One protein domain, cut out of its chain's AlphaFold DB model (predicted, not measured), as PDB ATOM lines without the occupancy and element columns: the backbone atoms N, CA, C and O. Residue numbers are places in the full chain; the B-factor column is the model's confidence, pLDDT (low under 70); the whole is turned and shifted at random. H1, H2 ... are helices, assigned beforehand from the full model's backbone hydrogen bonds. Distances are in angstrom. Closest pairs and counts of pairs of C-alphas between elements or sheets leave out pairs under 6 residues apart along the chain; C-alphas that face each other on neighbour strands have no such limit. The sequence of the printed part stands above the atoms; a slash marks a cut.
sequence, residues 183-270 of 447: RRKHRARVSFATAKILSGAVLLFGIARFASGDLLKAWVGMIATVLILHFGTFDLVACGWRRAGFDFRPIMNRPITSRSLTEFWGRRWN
ATOM      1  N   ARG A 183       1.446   9.621  37.844       66.00
ATOM      2  CA  ARG A 183       2.870   9.373  37.545       66.00
ATOM      3  C   ARG A 183       3.103   7.973  36.973       66.00
ATOM      4  O   ARG A 183       3.848   7.835  36.001       66.00
ATOM      5  N   ARG A 184       2.434   6.945  37.507       68.88
ATOM      6  CA  ARG A 184       2.514   5.561  37.001       68.88
ATOM      7  C   ARG A 184       1.969   5.449  35.573       68.88
ATOM      8  O   ARG A 184       2.641   4.896  34.706       68.88
ATOM      9  N   LYS A 185       0.805   6.054  35.296       70.19
ATOM     10  CA  LYS A 185       0.204   6.110  33.947       70.19
ATOM     11  C   LYS A 185       1.085   6.860  32.943       70.19
ATOM     12  O   LYS A 185       1.191   6.436  31.795       70.19
ATOM     13  N   HIS A 186       1.732   7.947  33.364       73.25
ATOM     14  CA  HIS A 186       2.678   8.684  32.527       73.25
ATOM     15  C   HIS A 186       3.907   7.834  32.175       73.25
ATOM     16  O   HIS A 186       4.248   7.717  31.000       73.25
ATOM     17  N   ARG A 187       4.542   7.192  33.167       75.00
ATOM     18  CA  ARG A 187       5.702   6.308  32.944       75.00
ATOM     19  C   ARG A 187       5.366   5.132  32.024       75.00
ATOM     20  O   ARG A 187       6.133   4.852  31.111       75.00
ATOM     21  N   ALA A 188       4.201   4.513  32.205       75.75
ATOM     22  CA  ALA A 188       3.734   3.434  31.336       75.75
ATOM     23  C   ALA A 188       3.528   3.897  29.881       75.75
ATOM     24  O   ALA A 188       3.888   3.182  28.952       75.75
ATOM     25  N   ARG A 189       2.998   5.110  29.662       77.50
ATOM     26  CA  ARG A 189       2.842   5.676  28.309       77.50
ATOM     27  C   ARG A 189       4.175   6.002  27.648       77.50
ATOM     28  O   ARG A 189       4.339   5.677  26.480       77.50
ATOM     29  N   VAL A 190       5.114   6.593  28.388       79.50
ATOM     30  CA  VAL A 190       6.469   6.858  27.880       79.50
ATOM     31  C   VAL A 190       7.151   5.544  27.508       79.50
ATOM     32  O   VAL A 190       7.613   5.414  26.384       79.50
ATOM     33  N   SER A 191       7.116   4.541  28.390       79.19
ATOM     34  CA  SER A 191       7.666   3.209  28.110       79.19
ATOM     35  C   SER A 191       7.039   2.575  26.863       79.19
ATOM     36  O   SER A 191       7.760   2.076  26.007       79.19
ATOM     37  N   PHE A 192       5.716   2.669  26.699       81.25
ATOM     38  CA  PHE A 192       5.026   2.141  25.522       81.25
ATOM     39  C   PHE A 192       5.364   2.908  24.234       81.25
ATOM     40  O   PHE A 192       5.492   2.302  23.175       81.25
ATOM     41  N   ALA A 193       5.525   4.232  24.295       80.38
ATOM     42  CA  ALA A 193       5.948   5.038  23.150       80.38
ATOM     43  C   ALA A 193       7.402   4.736  22.752       80.38
ATOM     44  O   ALA A 193       7.675   4.504  21.576       80.38
ATOM     45  N   THR A 194       8.312   4.648  23.725       82.44
ATOM     46  CA  THR A 194       9.706   4.244  23.503       82.44
ATOM     47  C   THR A 194       9.789   2.829  22.935       82.44
ATOM     48  O   THR A 194      10.532   2.611  21.984       82.44
ATOM     49  N   ALA A 195       8.982   1.888  23.435       84.69
ATOM     50  CA  ALA A 195       8.919   0.531  22.898       84.69
ATOM     51  C   ALA A 195       8.530   0.524  21.412       84.69
ATOM     52  O   ALA A 195       9.207  -0.124  20.628       84.69
ATOM     53  N   LYS A 196       7.522   1.304  20.990       83.81
ATOM     54  CA  LYS A 196       7.153   1.415  19.563       83.81
ATOM     55  C   LYS A 196       8.283   1.971  18.698       83.81
ATOM     56  O   LYS A 196       8.466   1.499  17.580       83.81
ATOM     57  N   ILE A 197       9.024   2.961  19.200       84.00
ATOM     58  CA  ILE A 197      10.177   3.532  18.488       84.00
ATOM     59  C   ILE A 197      11.274   2.483  18.354       84.00
ATOM     60  O   ILE A 197      11.795   2.306  17.260       84.00
ATOM     61  N   LEU A 198      11.590   1.760  19.431       86.62
ATOM     62  CA  LEU A 198      12.585   0.689  19.407       86.62
ATOM     63  C   LEU A 198      12.159  -0.444  18.470       86.62
ATOM     64  O   LEU A 198      12.964  -0.883  17.659       86.62
ATOM     65  N   SER A 199      10.894  -0.868  18.501       85.12
ATOM     66  CA  SER A 199      10.364  -1.862  17.560       85.12
ATOM     67  C   SER A 199      10.456  -1.379  16.114       85.12
ATOM     68  O   SER A 199      10.887  -2.131  15.245       85.12
ATOM     69  N   GLY A 200      10.108  -0.118  15.847       81.12
ATOM     70  CA  GLY A 200      10.281   0.485  14.529       81.12
ATOM     71  C   GLY A 200      11.754   0.567  14.111       81.12
ATOM     72  O   GLY A 200      12.079   0.245  12.978       81.12
ATOM     73  N   ALA A 201      12.667   0.908  15.021       83.44
ATOM     74  CA  ALA A 201      14.102   0.953  14.746       83.44
ATOM     75  C   ALA A 201      14.682  -0.443  14.469       83.44
ATOM     76  O   ALA A 201      15.468  -0.600  13.540       83.44
ATOM     77  N   VAL A 202      14.253  -1.471  15.208       87.44
ATOM     78  CA  VAL A 202      14.619  -2.873  14.951       87.44
ATOM     79  C   VAL A 202      14.088  -3.331  13.593       87.44
ATOM     80  O   VAL A 202      14.816  -3.980  12.840       87.44
ATOM     81  N   LEU A 203      12.857  -2.953  13.238       82.56
ATOM     82  CA  LEU A 203      12.299  -3.237  11.916       82.56
ATOM     83  C   LEU A 203      13.095  -2.540  10.805       82.56
ATOM     84  O   LEU A 203      13.416  -3.179   9.809       82.56
ATOM     85  N   LEU A 204      13.456  -1.266  10.985       79.75
ATOM     86  CA  LEU A 204      14.121  -0.458   9.959       79.75
ATOM     87  C   LEU A 204      15.612  -0.781   9.792       79.75
ATOM     88  O   LEU A 204      16.103  -0.867   8.673       79.75
ATOM     89  N   PHE A 205      16.346  -0.932  10.895       80.06
ATOM     90  CA  PHE A 205      17.805  -1.078  10.876       80.06
ATOM     91  C   PHE A 205      18.274  -2.527  11.032       80.06
ATOM     92  O   PHE A 205      19.412  -2.819  10.659       80.06
ATOM     93  N   GLY A 206      17.420  -3.413  11.549       83.75
ATOM     94  CA  GLY A 206      17.677  -4.849  11.662       83.75
ATOM     95  C   GLY A 206      16.947  -5.629  10.574       83.75
ATOM     96  O   GLY A 206      17.543  -6.013   9.573       83.75
ATOM     97  N   ILE A 207      15.641  -5.841  10.748       77.25
ATOM     98  CA  ILE A 207      14.848  -6.792   9.946       77.25
ATOM     99  C   ILE A 207      14.798  -6.399   8.462       77.25
ATOM    100  O   ILE A 207      14.942  -7.265   7.601       77.25
ATOM    101  N   ALA A 208      14.679  -5.107   8.137       76.50
ATOM    102  CA  ALA A 208      14.682  -4.645   6.748       76.50
ATOM    103  C   ALA A 208      15.993  -4.966   6.006       76.50
ATOM    104  O   ALA A 208      15.984  -5.052   4.782       76.50
ATOM    105  N   ARG A 209      17.116  -5.180   6.708       76.06
ATOM    106  CA  ARG A 209      18.382  -5.579   6.069       76.06
ATOM    107  C   ARG A 209      18.406  -7.049   5.661       76.06
ATOM    108  O   ARG A 209      19.065  -7.383   4.683       76.06
ATOM    109  N   PHE A 210      17.670  -7.894   6.377       78.12
ATOM    110  CA  PHE A 210      17.617  -9.340   6.144       78.12
ATOM    111  C   PHE A 210      16.400  -9.778   5.321       78.12
ATOM    112  O   PHE A 210      16.307 -10.940   4.936       78.12
ATOM    113  N   ALA A 211      15.464  -8.870   5.032       76.75
ATOM    114  CA  ALA A 211      14.314  -9.169   4.190       76.75
ATOM    115  C   ALA A 211      14.762  -9.501   2.756       76.75
ATOM    116  O   ALA A 211      15.423  -8.705   2.092       76.75
ATOM    117  N   SER A 212      14.375 -10.675   2.263       64.50
ATOM    118  CA  SER A 212      14.854 -11.275   1.011       64.50
ATOM    119  C   SER A 212      14.157 -10.767  -0.266       64.50
ATOM    120  O   SER A 212      14.214 -11.417  -1.303       64.50
ATOM    121  N   GLY A 213      13.549  -9.575  -0.245       74.00
ATOM    122  CA  GLY A 213      12.966  -8.955  -1.443       74.00
ATOM    123  C   GLY A 213      12.734  -7.452  -1.297       74.00
ATOM    124  O   GLY A 213      12.322  -6.989  -0.234       74.00
ATOM    125  N   ASP A 214      12.974  -6.684  -2.361       66.94
ATOM    126  CA  ASP A 214      12.951  -5.210  -2.321       66.94
ATOM    127  C   ASP A 214      11.569  -4.638  -1.977       66.94
ATOM    128  O   ASP A 214      11.465  -3.660  -1.237       66.94
ATOM    129  N   LEU A 215      10.497  -5.307  -2.412       68.50
ATOM    130  CA  LEU A 215       9.130  -4.964  -2.022       68.50
ATOM    131  C   LEU A 215       8.906  -5.184  -0.517       68.50
ATOM    132  O   LEU A 215       8.356  -4.320   0.160       68.50
ATOM    133  N   LEU A 216       9.371  -6.313   0.026       69.12
ATOM    134  CA  LEU A 216       9.260  -6.608   1.455       69.12
ATOM    135  C   LEU A 216      10.087  -5.618   2.284       69.12
ATOM    136  O   LEU A 216       9.589  -5.109   3.285       69.12
ATOM    137  N   LYS A 217      11.300  -5.266   1.836       73.12
ATOM    138  CA  LYS A 217      12.121  -4.208   2.450       73.12
ATOM    139  C   LYS A 217      11.390  -2.865   2.469       73.12
ATOM    140  O   LYS A 217      11.393  -2.198   3.501       73.12
ATOM    141  N   ALA A 218      10.730  -2.492   1.371       69.44
ATOM    142  CA  ALA A 218       9.957  -1.253   1.280       69.44
ATOM    143  C   ALA A 218       8.746  -1.250   2.229       69.44
ATOM    144  O   ALA A 218       8.539  -0.277   2.955       69.44
ATOM    145  N   TRP A 219       7.985  -2.347   2.297       76.06
ATOM    146  CA  TRP A 219       6.863  -2.482   3.235       76.06
ATOM    147  C   TRP A 219       7.318  -2.461   4.696       76.06
ATOM    148  O   TRP A 219       6.738  -1.734   5.507       76.06
ATOM    149  N   VAL A 220       8.382  -3.196   5.031       77.06
ATOM    150  CA  VAL A 220       8.981  -3.194   6.375       77.06
ATOM    151  C   VAL A 220       9.478  -1.791   6.727       77.06
ATOM    152  O   VAL A 220       9.188  -1.303   7.819       77.06
ATOM    153  N   GLY A 221      10.142  -1.103   5.796       73.81
ATOM    154  CA  GLY A 221      10.604   0.274   5.968       73.81
ATOM    155  C   GLY A 221       9.463   1.274   6.172       73.81
ATOM    156  O   GLY A 221       9.541   2.126   7.062       73.81
ATOM    157  N   MET A 222       8.367   1.150   5.418       76.06
ATOM    158  CA  MET A 222       7.189   2.008   5.571       76.06
ATOM    159  C   MET A 222       6.516   1.798   6.931       76.06
ATOM    160  O   MET A 222       6.267   2.768   7.651       76.06
ATOM    161  N   ILE A 223       6.268   0.544   7.323       79.88
ATOM    162  CA  ILE A 223       5.661   0.206   8.621       79.88
ATOM    163  C   ILE A 223       6.549   0.699   9.769       79.88
ATOM    164  O   ILE A 223       6.059   1.323  10.713       79.88
ATOM    165  N   ALA A 224       7.860   0.484   9.665       79.44
ATOM    166  CA  ALA A 224       8.829   0.955  10.643       79.44
ATOM    167  C   ALA A 224       8.827   2.485  10.778       79.44
ATOM    168  O   ALA A 224       8.769   3.011  11.889       79.44
ATOM    169  N   THR A 225       8.808   3.204   9.655       76.25
ATOM    170  CA  THR A 225       8.769   4.675   9.627       76.25
ATOM    171  C   THR A 225       7.484   5.216  10.255       76.25
ATOM    172  O   THR A 225       7.523   6.166  11.039       76.25
ATOM    173  N   VAL A 226       6.338   4.584   9.977       80.00
ATOM    174  CA  VAL A 226       5.050   4.941  10.592       80.00
ATOM    175  C   VAL A 226       5.077   4.698  12.107       80.00
ATOM    176  O   VAL A 226       4.626   5.557  12.871       80.00
ATOM    177  N   LEU A 227       5.640   3.578  12.567       79.25
ATOM    178  CA  LEU A 227       5.778   3.282  13.998       79.25
ATOM    179  C   LEU A 227       6.685   4.283  14.718       79.25
ATOM    180  O   LEU A 227       6.310   4.766  15.789       79.25
ATOM    181  N   ILE A 228       7.829   4.631  14.121       77.44
ATOM    182  CA  ILE A 228       8.772   5.602  14.686       77.44
ATOM    183  C   ILE A 228       8.123   6.984  14.742       77.44
ATOM    184  O   ILE A 228       8.011   7.552  15.823       77.44
ATOM    185  N   LEU A 229       7.653   7.520  13.613       75.69
ATOM    186  CA  LEU A 229       7.214   8.916  13.533       75.69
ATOM    187  C   LEU A 229       5.803   9.128  14.097       75.69
ATOM    188  O   LEU A 229       5.621   9.908  15.034       75.69
ATOM    189  N   HIS A 230       4.801   8.433  13.548       69.25
ATOM    190  CA  HIS A 230       3.395   8.720  13.852       69.25
ATOM    191  C   HIS A 230       2.988   8.242  15.245       69.25
ATOM    192  O   HIS A 230       2.285   8.948  15.969       69.25
ATOM    193  N   PHE A 231       3.409   7.035  15.621       75.19
ATOM    194  CA  PHE A 231       2.960   6.398  16.861       75.19
ATOM    195  C   PHE A 231       3.954   6.497  18.018       75.19
ATOM    196  O   PHE A 231       3.541   6.356  19.175       75.19
ATOM    197  N   GLY A 232       5.234   6.701  17.713       79.94
ATOM    198  CA  GLY A 232       6.323   6.821  18.672       79.94
ATOM    199  C   GLY A 232       6.625   8.274  19.023       79.94
ATOM    200  O   GLY A 232       6.305   8.735  20.121       79.94
ATOM    201  N   THR A 233       7.215   9.007  18.079       77.38
ATOM    202  CA  THR A 233       7.722  10.370  18.276       77.38
ATOM    203  C   THR A 233       6.618  11.341  18.682       77.38
ATOM    204  O   THR A 233       6.784  12.049  19.672       77.38
ATOM    205  N   PHE A 234       5.458  11.348  18.016       76.50
ATOM    206  CA  PHE A 234       4.358  12.238  18.422       76.50
ATOM    207  C   PHE A 234       3.799  11.929  19.820       76.50
ATOM    208  O   PHE A 234       3.374  12.845  20.526       76.50
ATOM    209  N   ASP A 235       3.824  10.667  20.255       77.69
ATOM    210  CA  ASP A 235       3.367  10.271  21.594       77.69
ATOM    211  C   ASP A 235       4.393  10.685  22.671       77.69
ATOM    212  O   ASP A 235       4.014  11.182  23.738       77.69
ATOM    213  N   LEU A 236       5.698  10.588  22.367       80.00
ATOM    214  CA  LEU A 236       6.776  11.111  23.218       80.00
ATOM    215  C   LEU A 236       6.758  12.638  23.317       80.00
ATOM    216  O   LEU A 236       6.838  13.165  24.426       80.00
ATOM    217  N   VAL A 237       6.593  13.344  22.198       79.81
ATOM    218  CA  VAL A 237       6.458  14.809  22.175       79.81
ATOM    219  C   VAL A 237       5.260  15.234  23.025       79.81
ATOM    220  O   VAL A 237       5.398  16.091  23.897       79.81
ATOM    221  N   ALA A 238       4.111  14.566  22.883       75.00
ATOM    222  CA  ALA A 238       2.946  14.827  23.726       75.00
ATOM    223  C   ALA A 238       3.215  14.547  25.221       75.00
ATOM    224  O   ALA A 238       2.670  15.238  26.083       75.00
ATOM    225  N   CYS A 239       4.044  13.553  25.565       76.19
ATOM    226  CA  CYS A 239       4.491  13.340  26.948       76.19
ATOM    227  C   CYS A 239       5.418  14.465  27.438       76.19
ATOM    228  O   CYS A 239       5.256  14.916  28.571       76.19
ATOM    229  N   GLY A 240       6.341  14.940  26.597       76.81
ATOM    230  CA  GLY A 240       7.241  16.056  26.901       76.81
ATOM    231  C   GLY A 240       6.478  17.338  27.236       76.81
ATOM    232  O   GLY A 240       6.686  17.917  28.301       76.81
ATOM    233  N   TRP A 241       5.500  17.708  26.405       72.12
ATOM    234  CA  TRP A 241       4.635  18.869  26.654       72.12
ATOM    235  C   TRP A 241       3.793  18.727  27.930       72.12
ATOM    236  O   TRP A 241       3.664  19.686  28.690       72.12
ATOM    237  N   ARG A 242       3.300  17.517  28.239       75.44
ATOM    238  CA  ARG A 242       2.602  17.246  29.512       75.44
ATOM    239  C   ARG A 242       3.512  17.358  30.730       75.44
ATOM    240  O   ARG A 242       3.055  17.789  31.786       75.44
ATOM    241  N   ARG A 243       4.789  16.990  30.603       71.94
ATOM    242  CA  ARG A 243       5.786  17.186  31.666       71.94
ATOM    243  C   ARG A 243       6.093  18.671  31.883       71.94
ATOM    244  O   ARG A 243       6.314  19.059  33.023       71.94
ATOM    245  N   ALA A 244       6.045  19.478  30.824       74.25
ATOM    246  CA  ALA A 244       6.177  20.935  30.884       74.25
ATOM    247  C   ALA A 244       4.912  21.659  31.402       74.25
ATOM    248  O   ALA A 244       4.907  22.880  31.497       74.25
ATOM    249  N   GLY A 245       3.849  20.925  31.761       65.69
ATOM    250  CA  GLY A 245       2.632  21.484  32.361       65.69
ATOM    251  C   GLY A 245       1.517  21.843  31.374       65.69
ATOM    252  O   GLY A 245       0.468  22.313  31.804       65.69
ATOM    253  N   PHE A 246       1.695  21.581  30.075       62.75
ATOM    254  CA  PHE A 246       0.669  21.824  29.059       62.75
ATOM    255  C   PHE A 246      -0.251  20.601  28.901       62.75
ATOM    256  O   PHE A 246       0.230  19.473  28.762       62.75
ATOM    257  N   ASP A 247      -1.578  20.797  28.885       60.75
ATOM    258  CA  ASP A 247      -2.556  19.714  28.651       60.75
ATOM    259  C   ASP A 247      -2.596  19.314  27.168       60.75
ATOM    260  O   ASP A 247      -3.533  19.602  26.424       60.75
ATOM    261  N   PHE A 248      -1.520  18.668  26.714       60.94
ATOM    262  CA  PHE A 248      -1.399  18.208  25.341       60.94
ATOM    263  C   PHE A 248      -2.038  16.826  25.186       60.94
ATOM    264  O   PHE A 248      -1.559  15.819  25.736       60.94
ATOM    265  N   ARG A 249      -3.124  16.757  24.411       64.12
ATOM    266  CA  ARG A 249      -3.779  15.491  24.060       64.12
ATOM    267  C   ARG A 249      -2.988  14.780  22.952       64.12
ATOM    268  O   ARG A 249      -2.491  15.441  22.045       64.12
ATOM    269  N   PRO A 250      -2.834  13.444  23.002       65.75
ATOM    270  CA  PRO A 250      -2.163  12.706  21.933       65.75
ATOM    271  C   PRO A 250      -2.855  12.920  20.581       65.75
ATOM    272  O   PRO A 250      -4.079  12.814  20.495       65.75
ATOM    273  N   ILE A 251      -2.068  13.165  19.529       69.62
ATOM    274  CA  ILE A 251      -2.568  13.341  18.153       69.62
ATOM    275  C   ILE A 251      -3.251  12.059  17.654       69.62
ATOM    276  O   ILE A 251      -4.284  12.123  16.994       69.62
ATOM    277  N   MET A 252      -2.709  10.891  18.003       73.44
ATOM    278  CA  MET A 252      -3.294   9.587  17.692       73.44
ATOM    279  C   MET A 252      -3.799   8.928  18.976       73.44
ATOM    280  O   MET A 252      -3.036   8.722  19.919       73.44
ATOM    281  N   ASN A 253      -5.079   8.555  19.017       68.75
ATOM    282  CA  ASN A 253      -5.708   7.946  20.187       68.75
ATOM    283  C   ASN A 253      -6.230   6.534  19.878       68.75
ATOM    284  O   ASN A 253      -7.411   6.335  19.588       68.75
ATOM    285  N   ARG A 254      -5.332   5.543  19.969       72.12
ATOM    286  CA  ARG A 254      -5.620   4.103  19.778       72.12
ATOM    287  C   ARG A 254      -6.504   3.834  18.539       72.12
ATOM    288  O   ARG A 254      -7.595   3.274  18.690       72.12
ATOM    289  N   PRO A 255      -6.069   4.220  17.327       70.81
ATOM    290  CA  PRO A 255      -6.909   4.141  16.130       70.81
ATOM    291  C   PRO A 255      -7.340   2.712  15.782       70.81
ATOM    292  O   PRO A 255      -8.477   2.516  15.397       70.81
ATOM    293  N   ILE A 256      -6.505   1.706  16.054       72.75
ATOM    294  CA  ILE A 256      -6.788   0.280  15.785       72.75
ATOM    295  C   ILE A 256      -8.015  -0.242  16.566       72.75
ATOM    296  O   ILE A 256      -8.603  -1.255  16.216       72.75
ATOM    297  N   THR A 257      -8.439   0.460  17.624       74.38
ATOM    298  CA  THR A 257      -9.617   0.073  18.423       74.38
ATOM    299  C   THR A 257     -10.938   0.653  17.908       74.38
ATOM    300  O   THR A 257     -11.966   0.465  18.558       74.38
ATOM    301  N   SER A 258     -10.929   1.385  16.788       73.00
ATOM    302  CA  SER A 258     -12.145   1.953  16.197       73.00
ATOM    303  C   SER A 258     -13.072   0.863  15.668       73.00
ATOM    304  O   SER A 258     -12.616  -0.041  14.969       73.00
ATOM    305  N   ARG A 259     -14.376   0.989  15.929       74.56
ATOM    306  CA  ARG A 259     -15.399   0.072  15.390       74.56
ATOM    307  C   ARG A 259     -16.090   0.606  14.133       74.56
ATOM    308  O   ARG A 259     -16.884  -0.106  13.532       74.56
ATOM    309  N   SER A 260     -15.805   1.848  13.738       61.09
ATOM    310  CA  SER A 260     -16.355   2.473  12.533       61.09
ATOM    311  C   SER A 260     -15.382   3.465  11.894       61.09
ATOM    312  O   SER A 260     -14.494   4.015  12.558       61.09
ATOM    313  N   LEU A 261     -15.584   3.735  10.600       65.50
ATOM    314  CA  LEU A 261     -14.772   4.677   9.825       65.50
ATOM    315  C   LEU A 261     -14.873   6.111  10.378       65.50
ATOM    316  O   LEU A 261     -13.878   6.831  10.444       65.50
ATOM    317  N   THR A 262     -16.064   6.510  10.834       65.19
ATOM    318  CA  THR A 262     -16.319   7.820  11.452       65.19
ATOM    319  C   THR A 262     -15.571   7.979  12.772       65.19
ATOM    320  O   THR A 262     -15.040   9.048  13.067       65.19
ATOM    321  N   GLU A 263     -15.492   6.919  13.577       65.06
ATOM    322  CA  GLU A 263     -14.751   6.944  14.838       65.06
ATOM    323  C   GLU A 263     -13.236   7.004  14.599       65.06
ATOM    324  O   GLU A 263     -12.531   7.760  15.280       65.06
ATOM    325  N   PHE A 264     -12.753   6.240  13.613       71.88
ATOM    326  CA  PHE A 264     -11.360   6.250  13.179       71.88
ATOM    327  C   PHE A 264     -10.943   7.658  12.747       71.88
ATOM    328  O   PHE A 264     -10.086   8.262  13.394       71.88
ATOM    329  N   TRP A 265     -11.604   8.216  11.729       68.38
ATOM    330  CA  TRP A 265     -11.231   9.506  11.148       68.38
ATOM    331  C   TRP A 265     -11.620  10.708  12.004       68.38
ATOM    332  O   TRP A 265     -10.918  11.707  11.955       68.38
ATOM    333  N   GLY A 266     -12.692  10.636  12.799       57.75
ATOM    334  CA  GLY A 266     -13.211  11.792  13.538       57.75
ATOM    335  C   GLY A 266     -12.613  11.994  14.932       57.75
ATOM    336  O   GLY A 266     -12.462  13.129  15.380       57.75
ATOM    337  N   ARG A 267     -12.264  10.919  15.655       63.84
ATOM    338  CA  ARG A 267     -11.874  11.023  17.081       63.84
ATOM    339  C   ARG A 267     -10.517  10.427  17.423       63.84
ATOM    340  O   ARG A 267      -9.965  10.764  18.472       63.84
ATOM    341  N   ARG A 268     -10.011   9.500  16.609       73.12
ATOM    342  CA  ARG A 268      -8.868   8.650  16.981       73.12
ATOM    343  C   ARG A 268      -7.649   8.842  16.097       73.12
ATOM    344  O   ARG A 268      -6.534   8.653  16.583       73.12
ATOM    345  N   TRP A 269      -7.860   9.233  14.847       68.06
ATOM    346  CA  TRP A 269      -6.817   9.583  13.902       68.06
ATOM    347  C   TRP A 269      -6.682  11.102  13.801       68.06
ATOM    348  O   TRP A 269      -7.659  11.789  13.531       68.06
ATOM    349  N   ASN A 270      -5.475  11.620  14.025       74.31
ATOM    350  CA  ASN A 270      -5.128  13.033  13.878       74.31
ATOM    351  C   ASN A 270      -6.061  14.003  14.639       74.31
ATOM    352  O   ASN A 270      -6.574  14.985  14.104       74.31
TER     353      ASN A 270
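What this domain is: This is residues 183 to 270 of the 447 residues of an uncharacterized protein of Chthoniobacterales bacterium (UniProt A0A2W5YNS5). Two long helices, H1 and H2, lie side by side as a helical hairpin, and a long link leads from the end of H2 to a short helix, H3, set off from both of them. The link folds back from the end of the hairpin where H2 ends. The printed part has 88 residues with three named helices, H1, H2 and H3 in this order, and no named strand; the class is all helix. It is loose, with a radius of gyration of the C-alphas of 15.0 A, and only just elongated, spanning 46 by 30 by 17 A.

How they stand to each other: H1, residues 183 to 210, has a kink of 30 degrees near residue 204. H2, residues 214 to 243, follows after a tight link of 3 residues. H1 and H2 form a helical hairpin and touch, with the closest C-alphas, those of Gly 200 and Ala 224, 4.2 A apart. They run opposite ways at a shallow tilt of 21 degrees. H3, residues 261 to 268, is apart from H1 and from H2. In H3 every O i to N i+4 pair is within hydrogen-bond range; in H1 20 of 24 are, and in H2 22 of 26.

Where its parts are: H1 begins with C-alpha 183 at (2.870, 9.373, 37.545) and measures 39.4 A from first to last C-alpha. H2 measures 41.3 A and ends with C-alpha 243 at (5.786, 17.186, 31.666). H3 measures 10.1 A and ends with C-alpha 268 at (-8.868, 8.650, 16.981).

The domain as a whole: The two C-alphas farthest apart, those of Ser 212 and Gly 245, are 47.0 A apart. The printed part has no cut. The link from H2 to H3, residues 244 to 260, is long. The mean pLDDT of the printed part is 74.3; 24 residues are under 70, among them residues 245 to 251 and 260 to 263.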